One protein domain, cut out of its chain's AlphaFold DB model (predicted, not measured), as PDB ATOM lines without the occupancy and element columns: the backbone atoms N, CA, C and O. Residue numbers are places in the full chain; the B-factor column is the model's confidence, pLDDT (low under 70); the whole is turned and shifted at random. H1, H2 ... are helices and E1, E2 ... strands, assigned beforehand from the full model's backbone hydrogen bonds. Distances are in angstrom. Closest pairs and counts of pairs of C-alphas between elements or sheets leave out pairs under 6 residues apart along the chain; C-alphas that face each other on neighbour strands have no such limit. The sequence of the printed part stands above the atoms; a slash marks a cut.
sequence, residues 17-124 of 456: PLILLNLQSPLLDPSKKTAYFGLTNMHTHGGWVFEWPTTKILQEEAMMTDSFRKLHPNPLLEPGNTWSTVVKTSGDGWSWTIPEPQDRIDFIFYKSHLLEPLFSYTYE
ATOM      1  N   PRO A  17     -32.561 -27.133  -6.171       39.03
ATOM      2  CA  PRO A  17     -31.464 -27.865  -5.546       39.03
ATOM      3  C   PRO A  17     -30.281 -26.932  -5.260       39.03
ATOM      4  O   PRO A  17     -29.446 -26.665  -6.124       39.03
ATOM      5  N   LEU A  18     -30.238 -26.433  -4.025       41.81
ATOM      6  CA  LEU A  18     -29.139 -25.662  -3.472       41.81
ATOM      7  C   LEU A  18     -28.014 -26.649  -3.172       41.81
ATOM      8  O   LEU A  18     -28.042 -27.353  -2.162       41.81
ATOM      9  N   ILE A  19     -27.052 -26.749  -4.084       50.28
ATOM     10  CA  ILE A  19     -25.905 -27.635  -3.906       50.28
ATOM     11  C   ILE A  19     -24.926 -26.940  -2.955       50.28
ATOM     12  O   ILE A  19     -24.049 -26.188  -3.379       50.28
ATOM     13  N   LEU A  20     -25.124 -27.180  -1.656       46.28
ATOM     14  CA  LEU A  20     -24.123 -26.937  -0.623       46.28
ATOM     15  C   LEU A  20     -23.044 -28.008  -0.755       46.28
ATOM     16  O   LEU A  20     -23.307 -29.198  -0.574       46.28
ATOM     17  N   LEU A  21     -21.831 -27.578  -1.086       50.28
ATOM     18  CA  LEU A  21     -20.664 -28.443  -1.174       50.28
ATOM     19  C   LEU A  21     -19.603 -27.946  -0.208       50.28
ATOM     20  O   LEU A  21     -19.046 -26.868  -0.401       50.28
ATOM     21  N   ASN A  22     -19.320 -28.772   0.795       40.09
ATOM     22  CA  ASN A  22     -18.109 -28.679   1.588       40.09
ATOM     23  C   ASN A  22     -17.052 -29.554   0.895       40.09
ATOM     24  O   ASN A  22     -17.205 -30.775   0.805       40.09
ATOM     25  N   LEU A  23     -16.038 -28.917   0.310       42.84
ATOM     26  CA  LEU A  23     -15.032 -29.581  -0.522       42.84
ATOM     27  C   LEU A  23     -13.666 -29.587   0.161       42.84
ATOM     28  O   LEU A  23     -12.785 -28.801  -0.174       42.84
ATOM     29  N   GLN A  24     -13.467 -30.539   1.071       35.88
ATOM     30  CA  GLN A  24     -12.134 -30.935   1.519       35.88
ATOM     31  C   GLN A  24     -11.684 -32.213   0.806       35.88
ATOM     32  O   GLN A  24     -12.344 -33.250   0.863       35.88
ATOM     33  N   SER A  25     -10.521 -32.144   0.160       34.19
ATOM     34  CA  SER A  25      -9.822 -33.308  -0.382       34.19
ATOM     35  C   SER A  25      -8.330 -33.185  -0.035       34.19
ATOM     36  O   SER A  25      -7.671 -32.286  -0.554       34.19
ATOM     37  N   PRO A  26      -7.777 -34.025   0.863       33.34
ATOM     38  CA  PRO A  26      -6.462 -33.799   1.481       33.34
ATOM     39  C   PRO A  26      -5.264 -34.302   0.646       33.34
ATOM     40  O   PRO A  26      -4.159 -34.450   1.167       33.34
ATOM     41  N   LEU A  27      -5.460 -34.614  -0.639       26.97
ATOM     42  CA  LEU A  27      -4.437 -35.224  -1.496       26.97
ATOM     43  C   LEU A  27      -3.607 -34.169  -2.242       26.97
ATOM     44  O   LEU A  27      -3.839 -33.867  -3.412       26.97
ATOM     45  N   LEU A  28      -2.601 -33.640  -1.544       35.28
ATOM     46  CA  LEU A  28      -1.578 -32.749  -2.094       35.28
ATOM     47  C   LEU A  28      -0.566 -33.523  -2.967       35.28
ATOM     48  O   LEU A  28       0.392 -34.102  -2.459       35.28
ATOM     49  N   ASP A  29      -0.750 -33.487  -4.291       29.42
ATOM     50  CA  ASP A  29       0.304 -33.780  -5.279       29.42
ATOM     51  C   ASP A  29       1.022 -32.461  -5.647       29.42
ATOM     52  O   ASP A  29       0.415 -31.601  -6.291       29.42
ATOM     53  N   PRO A  30       2.302 -32.263  -5.275       32.03
ATOM     54  CA  PRO A  30       3.017 -31.004  -5.509       32.03
ATOM     55  C   PRO A  30       3.430 -30.766  -6.976       32.03
ATOM     56  O   PRO A  30       4.098 -29.772  -7.264       32.03
ATOM     57  N   SER A  31       3.094 -31.662  -7.916       25.44
ATOM     58  CA  SER A  31       3.633 -31.639  -9.286       25.44
ATOM     59  C   SER A  31       2.804 -30.878 -10.335       25.44
ATOM     60  O   SER A  31       3.272 -30.734 -11.468       25.44
ATOM     61  N   LYS A  32       1.600 -30.374 -10.014       29.44
ATOM     62  CA  LYS A  32       0.671 -29.794 -11.013       29.44
ATOM     63  C   LYS A  32       0.154 -28.409 -10.618       29.44
ATOM     64  O   LYS A  32      -0.372 -28.219  -9.529       29.44
ATOM     65  N   LYS A  33       0.300 -27.445 -11.536       32.94
ATOM     66  CA  LYS A  33      -0.136 -26.045 -11.393       32.94
ATOM     67  C   LYS A  33      -1.314 -25.747 -12.329       32.94
ATOM     68  O   LYS A  33      -1.099 -25.676 -13.536       32.94
ATOM     69  N   THR A  34      -2.495 -25.486 -11.778       33.84
ATOM     70  CA  THR A  34      -3.662 -24.874 -12.456       33.84
ATOM     71  C   THR A  34      -4.592 -24.259 -11.398       33.84
ATOM     72  O   THR A  34      -4.410 -24.545 -10.221       33.84
ATOM     73  N   ALA A  35      -5.524 -23.364 -11.761       33.50
ATOM     74  CA  ALA A  35      -6.074 -22.335 -10.859       33.50
ATOM     75  C   ALA A  35      -7.539 -22.447 -10.377       33.50
ATOM     76  O   ALA A  35      -8.436 -22.672 -11.174       33.50
ATOM     77  N   TYR A  36      -7.772 -22.118  -9.098       46.22
ATOM     78  CA  TYR A  36      -9.000 -21.516  -8.526       46.22
ATOM     79  C   TYR A  36      -8.734 -20.533  -7.363       46.22
ATOM     80  O   TYR A  36      -9.667 -19.967  -6.795       46.22
ATOM     81  N   PHE A  37      -7.463 -20.236  -7.078       49.53
ATOM     82  CA  PHE A  37      -7.064 -18.932  -6.549       49.53
ATOM     83  C   PHE A  37      -6.508 -18.137  -7.727       49.53
ATOM     84  O   PHE A  37      -5.653 -18.634  -8.465       49.53
ATOM     85  N   GLY A  38      -7.046 -16.944  -7.970       50.91
ATOM     86  CA  GLY A  38      -6.608 -16.119  -9.088       50.91
ATOM     87  C   GLY A  38      -5.167 -15.653  -8.885       50.91
ATOM     88  O   GLY A  38      -4.690 -15.536  -7.756       50.91
ATOM     89  N   LEU A  39      -4.485 -15.282  -9.975       55.66
ATOM     90  CA  LEU A  39      -3.176 -14.608  -9.895       55.66
ATOM     91  C   LEU A  39      -3.203 -13.394  -8.941       55.66
ATOM     92  O   LEU A  39      -2.193 -13.054  -8.335       55.66
ATOM     93  N   THR A  40      -4.378 -12.777  -8.788       60.69
ATOM     94  CA  THR A  40      -4.669 -11.673  -7.874       60.69
ATOM     95  C   THR A  40      -4.471 -12.019  -6.397       60.69
ATOM     96  O   THR A  40      -3.891 -11.201  -5.689       60.69
ATOM     97  N   ASN A  41      -4.897 -13.196  -5.920       66.44
ATOM     98  CA  ASN A  41      -4.785 -13.594  -4.509       66.44
ATOM     99  C   ASN A  41      -3.799 -14.740  -4.232       66.44
ATOM    100  O   ASN A  41      -3.579 -15.072  -3.078       66.44
ATOM    101  N   MET A  42      -3.090 -15.266  -5.234       72.25
ATOM    102  CA  MET A  42      -1.975 -16.220  -5.059       72.25
ATOM    103  C   MET A  42      -1.004 -15.872  -3.903       72.25
ATOM    104  O   MET A  42      -0.466 -16.761  -3.242       72.25
ATOM    105  N   HIS A  43      -0.780 -14.582  -3.628       72.31
ATOM    106  CA  HIS A  43       0.081 -14.119  -2.536       72.31
ATOM    107  C   HIS A  43      -0.473 -14.408  -1.124       72.31
ATOM    108  O   HIS A  43       0.325 -14.606  -0.211       72.31
ATOM    109  N   THR A  44      -1.798 -14.490  -0.933       69.12
ATOM    110  CA  THR A  44      -2.414 -14.897   0.348       69.12
ATOM    111  C   THR A  44      -2.384 -16.411   0.558       69.12
ATOM    112  O   THR A  44      -2.459 -16.863   1.694       69.12
ATOM    113  N   HIS A  45      -2.187 -17.189  -0.511       68.75
ATOM    114  CA  HIS A  45      -2.056 -18.652  -0.476       68.75
ATOM    115  C   HIS A  45      -0.601 -19.084  -0.732       68.75
ATOM    116  O   HIS A  45      -0.339 -20.062  -1.423       68.75
ATOM    117  N   GLY A  46       0.378 -18.327  -0.217       70.12
ATOM    118  CA  GLY A  46       1.795 -18.725  -0.192       70.12
ATOM    119  C   GLY A  46       2.474 -18.894  -1.560       70.12
ATOM    120  O   GLY A  46       3.461 -19.619  -1.656       70.12
ATOM    121  N   GLY A  47       1.957 -18.262  -2.619       71.81
ATOM    122  CA  GLY A  47       2.445 -18.455  -3.989       71.81
ATOM    123  C   GLY A  47       1.754 -19.595  -4.749       71.81
ATOM    124  O   GLY A  47       2.114 -19.858  -5.897       71.81
ATOM    125  N   TRP A  48       0.775 -20.266  -4.137       66.00
ATOM    126  CA  TRP A  48       0.064 -21.397  -4.725       66.00
ATOM    127  C   TRP A  48      -1.222 -20.975  -5.439       66.00
ATOM    128  O   TRP A  48      -1.891 -20.002  -5.095       66.00
ATOM    129  N   VAL A  49      -1.550 -21.747  -6.470       71.06
ATOM    130  CA  VAL A  49      -2.696 -21.576  -7.362       71.06
ATOM    131  C   VAL A  49      -3.209 -22.989  -7.632       71.06
ATOM    132  O   VAL A  49      -2.459 -23.791  -8.188       71.06
ATOM    133  N   PHE A  50      -4.427 -23.304  -7.173       68.88
ATOM    134  CA  PHE A  50      -4.976 -24.667  -7.191       68.88
ATOM    135  C   PHE A  50      -6.403 -24.722  -7.746       68.88
ATOM    136  O   PHE A  50      -7.291 -24.060  -7.215       68.88
ATOM    137  N   GLU A  51      -6.614 -25.501  -8.809       71.56
ATOM    138  CA  GLU A  51      -7.887 -25.716  -9.502       71.56
ATOM    139  C   GLU A  51      -8.696 -26.803  -8.808       71.56
ATOM    140  O   GLU A  51      -8.453 -27.990  -9.007       71.56
ATOM    141  N   TRP A  52      -9.677 -26.392  -8.005       77.00
ATOM    142  CA  TRP A  52     -10.640 -27.303  -7.400       77.00
ATOM    143  C   TRP A  52     -11.501 -27.941  -8.503       77.00
ATOM    144  O   TRP A  52     -12.326 -27.248  -9.107       77.00
ATOM    145  N   PRO A  53     -11.355 -29.252  -8.796       80.69
ATOM    146  CA  PRO A  53     -11.994 -29.844  -9.973       80.69
ATOM    147  C   PRO A  53     -13.518 -29.745  -9.910       80.69
ATOM    148  O   PRO A  53     -14.173 -29.516 -10.921       80.69
ATOM    149  N   THR A  54     -14.092 -29.844  -8.710       81.25
ATOM    150  CA  THR A  54     -15.538 -29.767  -8.512       81.25
ATOM    151  C   THR A  54     -16.104 -28.373  -8.783       81.25
ATOM    152  O   THR A  54     -17.143 -28.280  -9.429       81.25
ATOM    153  N   THR A  55     -15.446 -27.281  -8.363       83.62
ATOM    154  CA  THR A  55     -15.937 -25.923  -8.683       83.62
ATOM    155  C   THR A  55     -15.816 -25.644 -10.176       83.62
ATOM    156  O   THR A  55     -16.744 -25.093 -10.764       83.62
ATOM    157  N   LYS A  56     -14.736 -26.120 -10.813       84.94
ATOM    158  CA  LYS A  56     -14.580 -26.075 -12.271       84.94
ATOM    159  C   LYS A  56     -15.736 -26.776 -12.988       84.94
ATOM    160  O   LYS A  56     -16.407 -26.143 -13.795       84.94
ATOM    161  N   ILE A  57     -16.017 -28.038 -12.652       88.88
ATOM    162  CA  ILE A  57     -17.115 -28.819 -13.246       88.88
ATOM    163  C   ILE A  57     -18.462 -28.103 -13.050       88.88
ATOM    164  O   ILE A  57     -19.251 -28.002 -13.986       88.88
ATOM    165  N   LEU A  58     -18.726 -27.545 -11.864       88.50
ATOM    166  CA  LEU A  58     -19.977 -26.824 -11.597       88.50
ATOM    167  C   LEU A  58     -20.134 -25.568 -12.464       88.50
ATOM    168  O   LEU A  58     -21.233 -25.297 -12.950       88.50
ATOM    169  N   GLN A  59     -19.060 -24.806 -12.667       87.56
ATOM    170  CA  GLN A  59     -19.112 -23.540 -13.399       87.56
ATOM    171  C   GLN A  59     -19.010 -23.720 -14.917       87.56
ATOM    172  O   GLN A  59     -19.793 -23.115 -15.647       87.56
ATOM    173  N   GLU A  60     -18.086 -24.553 -15.397       90.69
ATOM    174  CA  GLU A  60     -17.791 -24.720 -16.825       90.69
ATOM    175  C   GLU A  60     -18.687 -25.769 -17.497       90.69
ATOM    176  O   GLU A  60     -19.226 -25.517 -18.573       90.69
ATOM    177  N   GLU A  61     -18.888 -26.934 -16.869       92.00
ATOM    178  CA  GLU A  61     -19.649 -28.042 -17.468       92.00
ATOM    179  C   GLU A  61     -21.135 -27.965 -17.099       92.00
ATOM    180  O   GLU A  61     -22.019 -28.039 -17.956       92.00
ATOM    181  N   ALA A  62     -21.437 -27.769 -15.813       90.50
ATOM    182  CA  ALA A  62     -22.810 -27.682 -15.328       90.50
ATOM    183  C   ALA A  62     -23.426 -26.280 -15.481       90.50
ATOM    184  O   ALA A  62     -24.636 -26.149 -15.273       90.50
ATOM    185  N   MET A  63     -22.661 -25.261 -15.897       92.31
ATOM    186  CA  MET A  63     -23.128 -23.883 -16.130       92.31
ATOM    187  C   MET A  63     -23.858 -23.279 -14.912       92.31
ATOM    188  O   MET A  63     -24.919 -22.660 -15.041       92.31
ATOM    189  N   MET A  64     -23.324 -23.509 -13.709       93.38
ATOM    190  CA  MET A  64     -23.833 -22.958 -12.451       93.38
ATOM    191  C   MET A  64     -23.056 -21.701 -12.050       93.38
ATOM    192  O   MET A  64     -21.857 -21.583 -12.288       93.38
ATOM    193  N   THR A  65     -23.734 -20.751 -11.410       91.94
ATOM    194  CA  THR A  65     -23.132 -19.498 -10.930       91.94
ATOM    195  C   THR A  65     -22.954 -19.536  -9.414       91.94
ATOM    196  O   THR A  65     -23.879 -19.899  -8.692       91.94
ATOM    197  N   ASP A  66     -21.771 -19.151  -8.936       93.56
ATOM    198  CA  ASP A  66     -21.459 -18.926  -7.519       93.56
ATOM    199  C   ASP A  66     -22.157 -17.643  -7.033       93.56
ATOM    200  O   ASP A  66     -21.861 -16.552  -7.531       93.56
ATOM    201  N   SER A  67     -23.088 -17.748  -6.077       94.25
ATOM    202  CA  SER A  67     -23.850 -16.590  -5.585       94.25
ATOM    203  C   SER A  67     -22.971 -15.548  -4.899       94.25
ATOM    204  O   SER A  67     -23.203 -14.349  -5.059       94.25
ATOM    205  N   PHE A  68     -21.942 -15.992  -4.171       94.06
ATOM    206  CA  PHE A  68     -21.043 -15.107  -3.445       94.06
ATOM    207  C   PHE A  68     -20.185 -14.326  -4.436       94.06
ATOM    208  O   PHE A  68     -20.122 -13.105  -4.366       94.06
ATOM    209  N   ARG A  69     -19.573 -14.995  -5.421       93.19
ATOM    210  CA  ARG A  69     -18.718 -14.309  -6.412       93.19
ATOM    211  C   ARG A  69     -19.499 -13.493  -7.439       93.19
ATOM    212  O   ARG A  69     -18.937 -12.561  -8.008       93.19
ATOM    213  N   LYS A  70     -20.789 -13.780  -7.637       93.81
ATOM    214  CA  LYS A  70     -21.699 -12.935  -8.422       93.81
ATOM    215  C   LYS A  70     -21.934 -11.567  -7.768       93.81
ATOM    216  O   LYS A  70     -21.957 -10.573  -8.491       93.81
ATOM    217  N   LEU A  71     -22.096 -11.523  -6.443       95.50
ATOM    218  CA  LEU A  71     -22.305 -10.283  -5.679       95.50
ATOM    219  C   LEU A  71     -21.003  -9.605  -5.240       95.50
ATOM    220  O   LEU A  71     -20.949  -8.380  -5.169       95.50
ATOM    221  N   HIS A  72     -19.948 -10.390  -5.026       93.19
ATOM    222  CA  HIS A  72     -18.649  -9.948  -4.526       93.19
ATOM    223  C   HIS A  72     -17.537 -10.365  -5.512       93.19
ATOM    224  O   HIS A  72     -16.810 -11.334  -5.260       93.19
ATOM    225  N   PRO A  73     -17.376  -9.688  -6.671       91.00
ATOM    226  CA  PRO A  73     -16.491 -10.163  -7.739       91.00
ATOM    227  C   PRO A  73     -14.997 -10.060  -7.415       91.00
ATOM    228  O   PRO A  73     -14.188 -10.738  -8.043       91.00
ATOM    229  N   ASN A  74     -14.611  -9.207  -6.459       86.38
ATOM    230  CA  ASN A  74     -13.213  -8.991  -6.093       86.38
ATOM    231  C   ASN A  74     -12.828  -9.819  -4.846       86.38
ATOM    232  O   ASN A  74     -13.188  -9.429  -3.733       86.38
ATOM    233  N   PRO A  75     -12.051 -10.912  -4.991       84.56
ATOM    234  CA  PRO A  75     -11.657 -11.760  -3.865       84.56
ATOM    235  C   PRO A  75     -10.652 -11.099  -2.909       84.56
ATOM    236  O   PRO A  75     -10.428 -11.637  -1.832       84.56
ATOM    237  N   LEU A  76     -10.046  -9.959  -3.269       83.81
ATOM    238  CA  LEU A  76      -9.141  -9.215  -2.381       83.81
ATOM    239  C   LEU A  76      -9.872  -8.230  -1.463       83.81
ATOM    240  O   LEU A  76      -9.381  -7.944  -0.377       83.81
ATOM    241  N   LEU A  77     -11.020  -7.698  -1.895       85.94
ATOM    242  CA  LEU A  77     -11.856  -6.838  -1.050       85.94
ATOM    243  C   LEU A  77     -12.757  -7.678  -0.145       85.94
ATOM    244  O   LEU A  77     -12.906  -7.375   1.032       85.94
ATOM    245  N   GLU A  78     -13.330  -8.747  -0.697       89.00
ATOM    246  CA  GLU A  78     -14.287  -9.602  -0.000       89.00
ATOM    247  C   GLU A  78     -13.894 -11.071  -0.213       89.00
ATOM    248  O   GLU A  78     -14.404 -11.732  -1.125       89.00
ATOM    249  N   PRO A  79     -12.944 -11.604   0.580       86.38
ATOM    250  CA  PRO A  79     -12.422 -12.962   0.401       86.38
ATOM    251  C   PRO A  79     -13.447 -14.046   0.771       86.38
ATOM    252  O   PRO A  79     -13.440 -15.123   0.175       86.38
ATOM    253  N   GLY A  80     -14.413 -13.726   1.642       87.81
ATOM    254  CA  GLY A  80     -15.549 -14.601   1.948       87.81
ATOM    255  C   GLY A  80     -15.146 -15.913   2.617       87.81
ATOM    256  O   GLY A  80     -15.758 -16.939   2.342       87.81
ATOM    257  N   ASN A  81     -14.086 -15.893   3.425       85.81
ATOM    258  CA  ASN A  81     -13.496 -17.089   4.019       85.81
ATOM    259  C   ASN A  81     -14.485 -17.784   4.960       85.81
ATOM    260  O   ASN A  81     -15.099 -17.137   5.807       85.81
ATOM    261  N   THR A  82     -14.596 -19.103   4.828       84.31
ATOM    262  CA  THR A  82     -15.425 -19.963   5.691       84.31
ATOM    263  C   THR A  82     -14.579 -20.940   6.511       84.31
ATOM    264  O   THR A  82     -15.066 -21.541   7.463       84.31
ATOM    265  N   TRP A  83     -13.280 -21.026   6.209       78.69
ATOM    266  CA  TRP A  83     -12.263 -21.781   6.931       78.69
ATOM    267  C   TRP A  83     -10.969 -20.953   7.027       78.69
ATOM    268  O   TRP A  83     -10.688 -20.157   6.143       78.69
ATOM    269  N   SER A  84     -10.115 -21.057   8.040       67.69
ATOM    270  CA  SER A  84     -10.395 -21.438   9.425       67.69
ATOM    271  C   SER A  84     -10.626 -20.154  10.227       67.69
ATOM    272  O   SER A  84      -9.700 -19.377  10.497       67.69
ATOM    273  N   THR A  85     -11.883 -19.864  10.570       62.66
ATOM    274  CA  THR A  85     -12.234 -18.647  11.324       62.66
ATOM    275  C   THR A  85     -11.641 -18.679  12.735       62.66
ATOM    276  O   THR A  85     -11.156 -17.653  13.214       62.66
ATOM    277  N   VAL A  86     -11.572 -19.867  13.343       67.25
ATOM    278  CA  VAL A  86     -11.080 -20.095  14.706       67.25
ATOM    279  C   VAL A  86      -9.563 -20.282  14.766       67.25
ATOM    280  O   VAL A  86      -8.886 -19.583  15.517       67.25
ATOM    281  N   VAL A  87      -8.998 -21.237  14.029       67.00
ATOM    282  CA  VAL A  87      -7.577 -21.583  14.151       67.00
ATOM    283  C   VAL A  87      -6.773 -20.768  13.131       67.00
ATOM    284  O   VAL A  87      -7.175 -20.578  11.987       67.00
ATOM    285  N   LYS A  88      -5.674 -20.157  13.589       67.69
ATOM    286  CA  LYS A  88      -4.847 -19.238  12.779       67.69
ATOM    287  C   LYS A  88      -3.465 -19.792  12.449       67.69
ATOM    288  O   LYS A  88      -2.756 -19.206  11.638       67.69
ATOM    289  N   THR A  89      -3.093 -20.927  13.034       63.56
ATOM    290  CA  THR A  89      -1.812 -21.611  12.836       63.56
ATOM    291  C   THR A  89      -2.028 -23.122  12.866       63.56
ATOM    292  O   THR A  89      -2.719 -23.638  13.744       63.56
ATOM    293  N   SER A  90      -1.442 -23.848  11.914       61.81
ATOM    294  CA  SER A  90      -1.596 -25.305  11.819       61.81
ATOM    295  C   SER A  90      -0.679 -26.019  12.821       61.81
ATOM    296  O   SER A  90       0.548 -25.946  12.716       61.81
ATOM    297  N   GLY A  91      -1.270 -26.706  13.802       56.12
ATOM    298  CA  GLY A  91      -0.526 -27.364  14.883       56.12
ATOM    299  C   GLY A  91       0.115 -28.697  14.508       56.12
ATOM    300  O   GLY A  91       1.295 -28.915  14.792       56.12
ATOM    301  N   ASP A  92      -0.635 -29.572  13.839       51.31
ATOM    302  CA  ASP A  92      -0.174 -30.928  13.540       51.31
ATOM    303  C   ASP A  92       0.797 -30.950  12.350       51.31
ATOM    304  O   ASP A  92       0.529 -30.419  11.272       51.31
ATOM    305  N   GLY A  93       1.966 -31.561  12.560       51.31
ATOM    306  CA  GLY A  93       3.019 -31.741  11.552       51.31
ATOM    307  C   GLY A  93       3.899 -30.516  11.256       51.31
ATOM    308  O   GLY A  93       5.011 -30.697  10.767       51.31
ATOM    309  N   TRP A  94       3.455 -29.296  11.586       56.66
ATOM    310  CA  TRP A  94       4.122 -28.036  11.195       56.66
ATOM    311  C   TRP A  94       4.489 -27.099  12.360       56.66
ATOM    312  O   TRP A  94       4.844 -25.935  12.145       56.66
ATOM    313  N   SER A  95       4.449 -27.605  13.597       59.12
ATOM    314  CA  SER A  95       4.936 -26.923  14.811       59.12
ATOM    315  C   SER A  95       4.356 -25.518  15.035       59.12
ATOM    316  O   SER A  95       5.046 -24.648  15.560       59.12
ATOM    317  N   TRP A  96       3.105 -25.275  14.621       61.16
ATOM    318  CA  TRP A  96       2.435 -23.961  14.681       61.16
ATOM    319  C   TRP A  96       3.126 -22.841  13.875       61.16
ATOM    320  O   TRP A  96       2.778 -21.670  14.014       61.16
ATOM    321  N   THR A  97       4.086 -23.188  13.012       59.53
ATOM    322  CA  THR A  97       4.934 -22.233  12.275       59.53
ATOM    323  C   THR A  97       4.315 -21.754  10.960       59.53
ATOM    324  O   THR A  97       4.785 -20.781  10.376       59.53
ATOM    325  N   ILE A  98       3.279 -22.442  10.475       62.00
ATOM    326  CA  ILE A  98       2.575 -22.112   9.233       62.00
ATOM    327  C   ILE A  98       1.208 -21.509   9.596       62.00
ATOM    328  O   ILE A  98       0.449 -22.155  10.329       62.00
ATOM    329  N   PRO A  99       0.874 -20.293   9.114       67.44
ATOM    330  CA  PRO A  99      -0.471 -19.741   9.232       67.44
ATOM    331  C   PRO A  99      -1.491 -20.666   8.569       67.44
ATOM    332  O   PRO A  99      -1.260 -21.140   7.457       67.44
ATOM    333  N   GLU A 100      -2.616 -20.919   9.232       68.62
ATOM    334  CA  GLU A 100      -3.644 -21.775   8.643       68.62
ATOM    335  C   GLU A 100      -4.320 -21.056   7.459       68.62
ATOM    336  O   GLU A 100      -4.732 -19.898   7.626       68.62
ATOM    337  N   PRO A 101      -4.470 -21.711   6.287       68.19
ATOM    338  CA  PRO A 101      -5.155 -21.136   5.138       68.19
ATOM    339  C   PRO A 101      -6.511 -20.533   5.508       68.19
ATOM    340  O   PRO A 101      -7.344 -21.148   6.179       68.19
ATOM    341  N   GLN A 102      -6.701 -19.285   5.092       77.44
ATOM    342  CA  GLN A 102      -7.958 -18.565   5.237       77.44
ATOM    343  C   GLN A 102      -8.671 -18.660   3.887       77.44
ATOM    344  O   GLN A 102      -8.490 -17.812   3.015       77.44
ATOM    345  N   ASP A 103      -9.413 -19.750   3.718       79.62
ATOM    346  CA  ASP A 103     -10.015 -20.195   2.470       79.62
ATOM    347  C   ASP A 103     -11.550 -20.124   2.538       79.62
ATOM    348  O   ASP A 103     -12.182 -20.228   3.593       79.62
ATOM    349  N   ARG A 104     -12.184 -19.991   1.374       86.94
ATOM    350  CA  ARG A 104     -13.628 -20.188   1.216       86.94
ATOM    351  C   ARG A 104     -13.864 -21.574   0.633       86.94
ATOM    352  O   ARG A 104     -13.608 -21.778  -0.553       86.94
ATOM    353  N   ILE A 105     -14.327 -22.497   1.471       85.12
ATOM    354  CA  ILE A 105     -14.551 -23.906   1.108       85.12
ATOM    355  C   ILE A 105     -16.034 -24.280   1.014       85.12
ATOM    356  O   ILE A 105     -16.354 -25.338   0.474       85.12
ATOM    357  N   ASP A 106     -16.923 -23.403   1.488       87.00
ATOM    358  CA  ASP A 106     -18.372 -23.561   1.402       87.00
ATOM    359  C   ASP A 106     -18.930 -22.620   0.329       87.00
ATOM    360  O   ASP A 106     -18.651 -21.416   0.298       87.00
ATOM    361  N   PHE A 107     -19.718 -23.186  -0.581       88.88
ATOM    362  CA  PHE A 107     -20.222 -22.499  -1.765       88.88
ATOM    363  C   PHE A 107     -21.730 -22.682  -1.902       88.88
ATOM    364  O   PHE A 107     -22.279 -23.734  -1.576       88.88
ATOM    365  N   ILE A 108     -22.383 -21.669  -2.473       92.38
ATOM    366  CA  ILE A 108     -23.764 -21.745  -2.941       92.38
ATOM    367  C   ILE A 108     -23.749 -21.525  -4.453       92.38
ATOM    368  O   ILE A 108     -23.497 -20.422  -4.941       92.38
ATOM    369  N   PHE A 109     -24.020 -22.596  -5.198       92.38
ATOM    370  CA  PHE A 109     -24.168 -22.557  -6.650       92.38
ATOM    371  C   PHE A 109     -25.646 -22.593  -7.044       92.38
ATOM    372  O   PHE A 109     -26.415 -23.403  -6.525       92.38
ATOM    373  N   TYR A 110     -26.036 -21.755  -8.003       91.94
ATOM    374  CA  TYR A 110     -27.391 -21.728  -8.561       91.94
ATOM    375  C   TYR A 110     -27.382 -21.861 -10.089       91.94
ATOM    376  O   TYR A 110     -26.414 -21.502 -10.760       91.94
ATOM    377  N   LYS A 111     -28.476 -22.388 -10.653       91.19
ATOM    378  CA  LYS A 111     -28.636 -22.606 -12.098       91.19
ATOM    379  C   LYS A 111     -30.012 -22.160 -12.581       91.19
ATOM    380  O   LYS A 111     -30.937 -22.959 -12.683       91.19
ATOM    381  N   SER A 112     -30.142 -20.871 -12.879       88.69
ATOM    382  CA  SER A 112     -31.248 -20.310 -13.661       88.69
ATOM    383  C   SER A 112     -30.921 -18.869 -14.041       88.69
ATOM    384  O   SER A 112     -30.330 -18.149 -13.244       88.69
ATOM    385  N   HIS A 113     -31.361 -18.431 -15.218       85.50
ATOM    386  CA  HIS A 113     -31.346 -17.017 -15.615       85.50
ATOM    387  C   HIS A 113     -32.495 -16.210 -14.974       85.50
ATOM    388  O   HIS A 113     -32.535 -14.994 -15.109       85.50
ATOM    389  N   LEU A 114     -33.430 -16.888 -14.293       92.06
ATOM    390  CA  LEU A 114     -34.543 -16.291 -13.543       92.06
ATOM    391  C   LEU A 114     -34.247 -16.159 -12.037       92.06
ATOM    392  O   LEU A 114     -35.105 -15.705 -11.287       92.06
ATOM    393  N   LEU A 115     -33.071 -16.607 -11.588       91.81
ATOM    394  CA  LEU A 115     -32.615 -16.463 -10.208       91.81
ATOM    395  C   LEU A 115     -31.497 -15.421 -10.167       91.81
ATOM    396  O   LEU A 115     -30.515 -15.527 -10.899       91.81
ATOM    397  N   GLU A 116     -31.635 -14.450  -9.273       93.12
ATOM    398  CA  GLU A 116     -30.611 -13.455  -8.979       93.12
ATOM    399  C   GLU A 116     -30.374 -13.441  -7.461       93.12
ATOM    400  O   GLU A 116     -31.341 -13.330  -6.699       93.12
ATOM    401  N   PRO A 117     -29.128 -13.620  -6.986       93.69
ATOM    402  CA  PRO A 117     -28.833 -13.524  -5.565       93.69
ATOM    403  C   PRO A 117     -28.995 -12.068  -5.120       93.69
ATOM    404  O   PRO A 117     -28.401 -11.175  -5.712       93.69
ATOM    405  N   LEU A 118     -29.786 -11.828  -4.071       95.50
ATOM    406  CA  LEU A 118     -29.966 -10.485  -3.501       95.50
ATOM    407  C   LEU A 118     -28.880 -10.156  -2.466       95.50
ATOM    408  O   LEU A 118     -28.370  -9.041  -2.434       95.50
ATOM    409  N   PHE A 119     -28.509 -11.144  -1.647       94.56
ATOM    410  CA  PHE A 119     -27.479 -11.052  -0.611       94.56
ATOM    411  C   PHE A 119     -26.743 -12.394  -0.510       94.56
ATOM    412  O   PHE A 119     -27.359 -13.444  -0.702       94.56
ATOM    413  N   SER A 120     -25.442 -12.380  -0.209       93.25
ATOM    414  CA  SER A 120     -24.641 -13.601  -0.035       93.25
ATOM    415  C   SER A 120     -23.405 -13.322   0.825       93.25
ATOM    416  O   SER A 120     -22.318 -13.138   0.294       93.25
ATOM    417  N   TYR A 121     -23.563 -13.307   2.147       92.12
ATOM    418  CA  TYR A 121     -22.490 -13.046   3.116       92.12
ATOM    419  C   TYR A 121     -22.088 -14.316   3.883       92.12
ATOM    420  O   TYR A 121     -22.851 -15.278   3.963       92.12
ATOM    421  N   THR A 122     -20.883 -14.322   4.457       88.81
ATOM    422  CA  THR A 122     -20.423 -15.373   5.379       88.81
ATOM    423  C   THR A 122     -21.172 -15.281   6.706       88.81
ATOM    424  O   THR A 122     -21.326 -14.186   7.243       88.81
ATOM    425  N   TYR A 123     -21.611 -16.416   7.253       84.81
ATOM    426  CA  TYR A 123     -22.321 -16.481   8.531       84.81
ATOM    427  C   TYR A 123     -21.587 -17.408   9.501       84.81
ATOM    428  O   TYR A 123     -21.357 -18.573   9.185       84.81
ATOM    429  N   GLU A 124     -21.236 -16.884  10.674       77.69
ATOM    430  CA  GLU A 124     -20.475 -17.590  11.718       77.69
ATOM    431  C   GLU A 124     -21.300 -17.883  12.987       77.69
ATOM    432  O   GLU A 124     -20.777 -18.422  13.958       77.69
TER     433      GLU A 124
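AT A GLANCE: This is residues 17 to 124 of the 456 residues of an uncharacterized protein of Toxocara canis (UniProt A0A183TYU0). Little regular structure: an elongated body mostly of loops, with a small two-stranded ribbon, E1 and E2, and helices H1 and H2 near E2, while long loops reach to the other end. The 108 residues include, in order, E1, H1, H2, E2; the sheet E1 - E2 is antiparallel, the class mixed. It is compact, radius of gyration of the C-alphas 15.0 A, spanning 50 by 32 by 25 A.

HOW THE PARTS SIT: E1, residues 19 to 22, and E2, residues 106 to 110, are antiparallel at 163 degrees; C-alphas 22 and 106 face each other at 5.1 A, with no N and O within hydrogen-bond range across the pair. The closest C-alphas of H1, residues 53 to 61, and E2 are Leu 58 and Phe 109, 7.8 A; of H2, residues 67 to 71, and E2, Ser 67 and Ile 108, 5.8 A. H1 and H2 are apart. In both helices every O i to N i+4 pair is within hydrogen-bond range. Residues 65 to 66 pair antiparallel with 109 to 110 of E2.

IN THESE COORDINATES: E1 begins at C-alpha 19 (-25.905, -27.635, -3.906) and spans 9.6 A, H1 10.9 A, H2 6.5 A; E2, 13.6 A, ends at C-alpha 110 (-27.391, -21.728, -8.561).

THE WHOLE: The farthest C-alphas, Ser 95 and Leu 114, are 49.8 A apart. The printed part has no cut. Links E1 to H1 and H2 to E2 are long; residues 26 to 31 stand free. Mean pLDDT of the printed part is 71.4; 47 residues are under 70, among them 17 to 41 and 84 to 101.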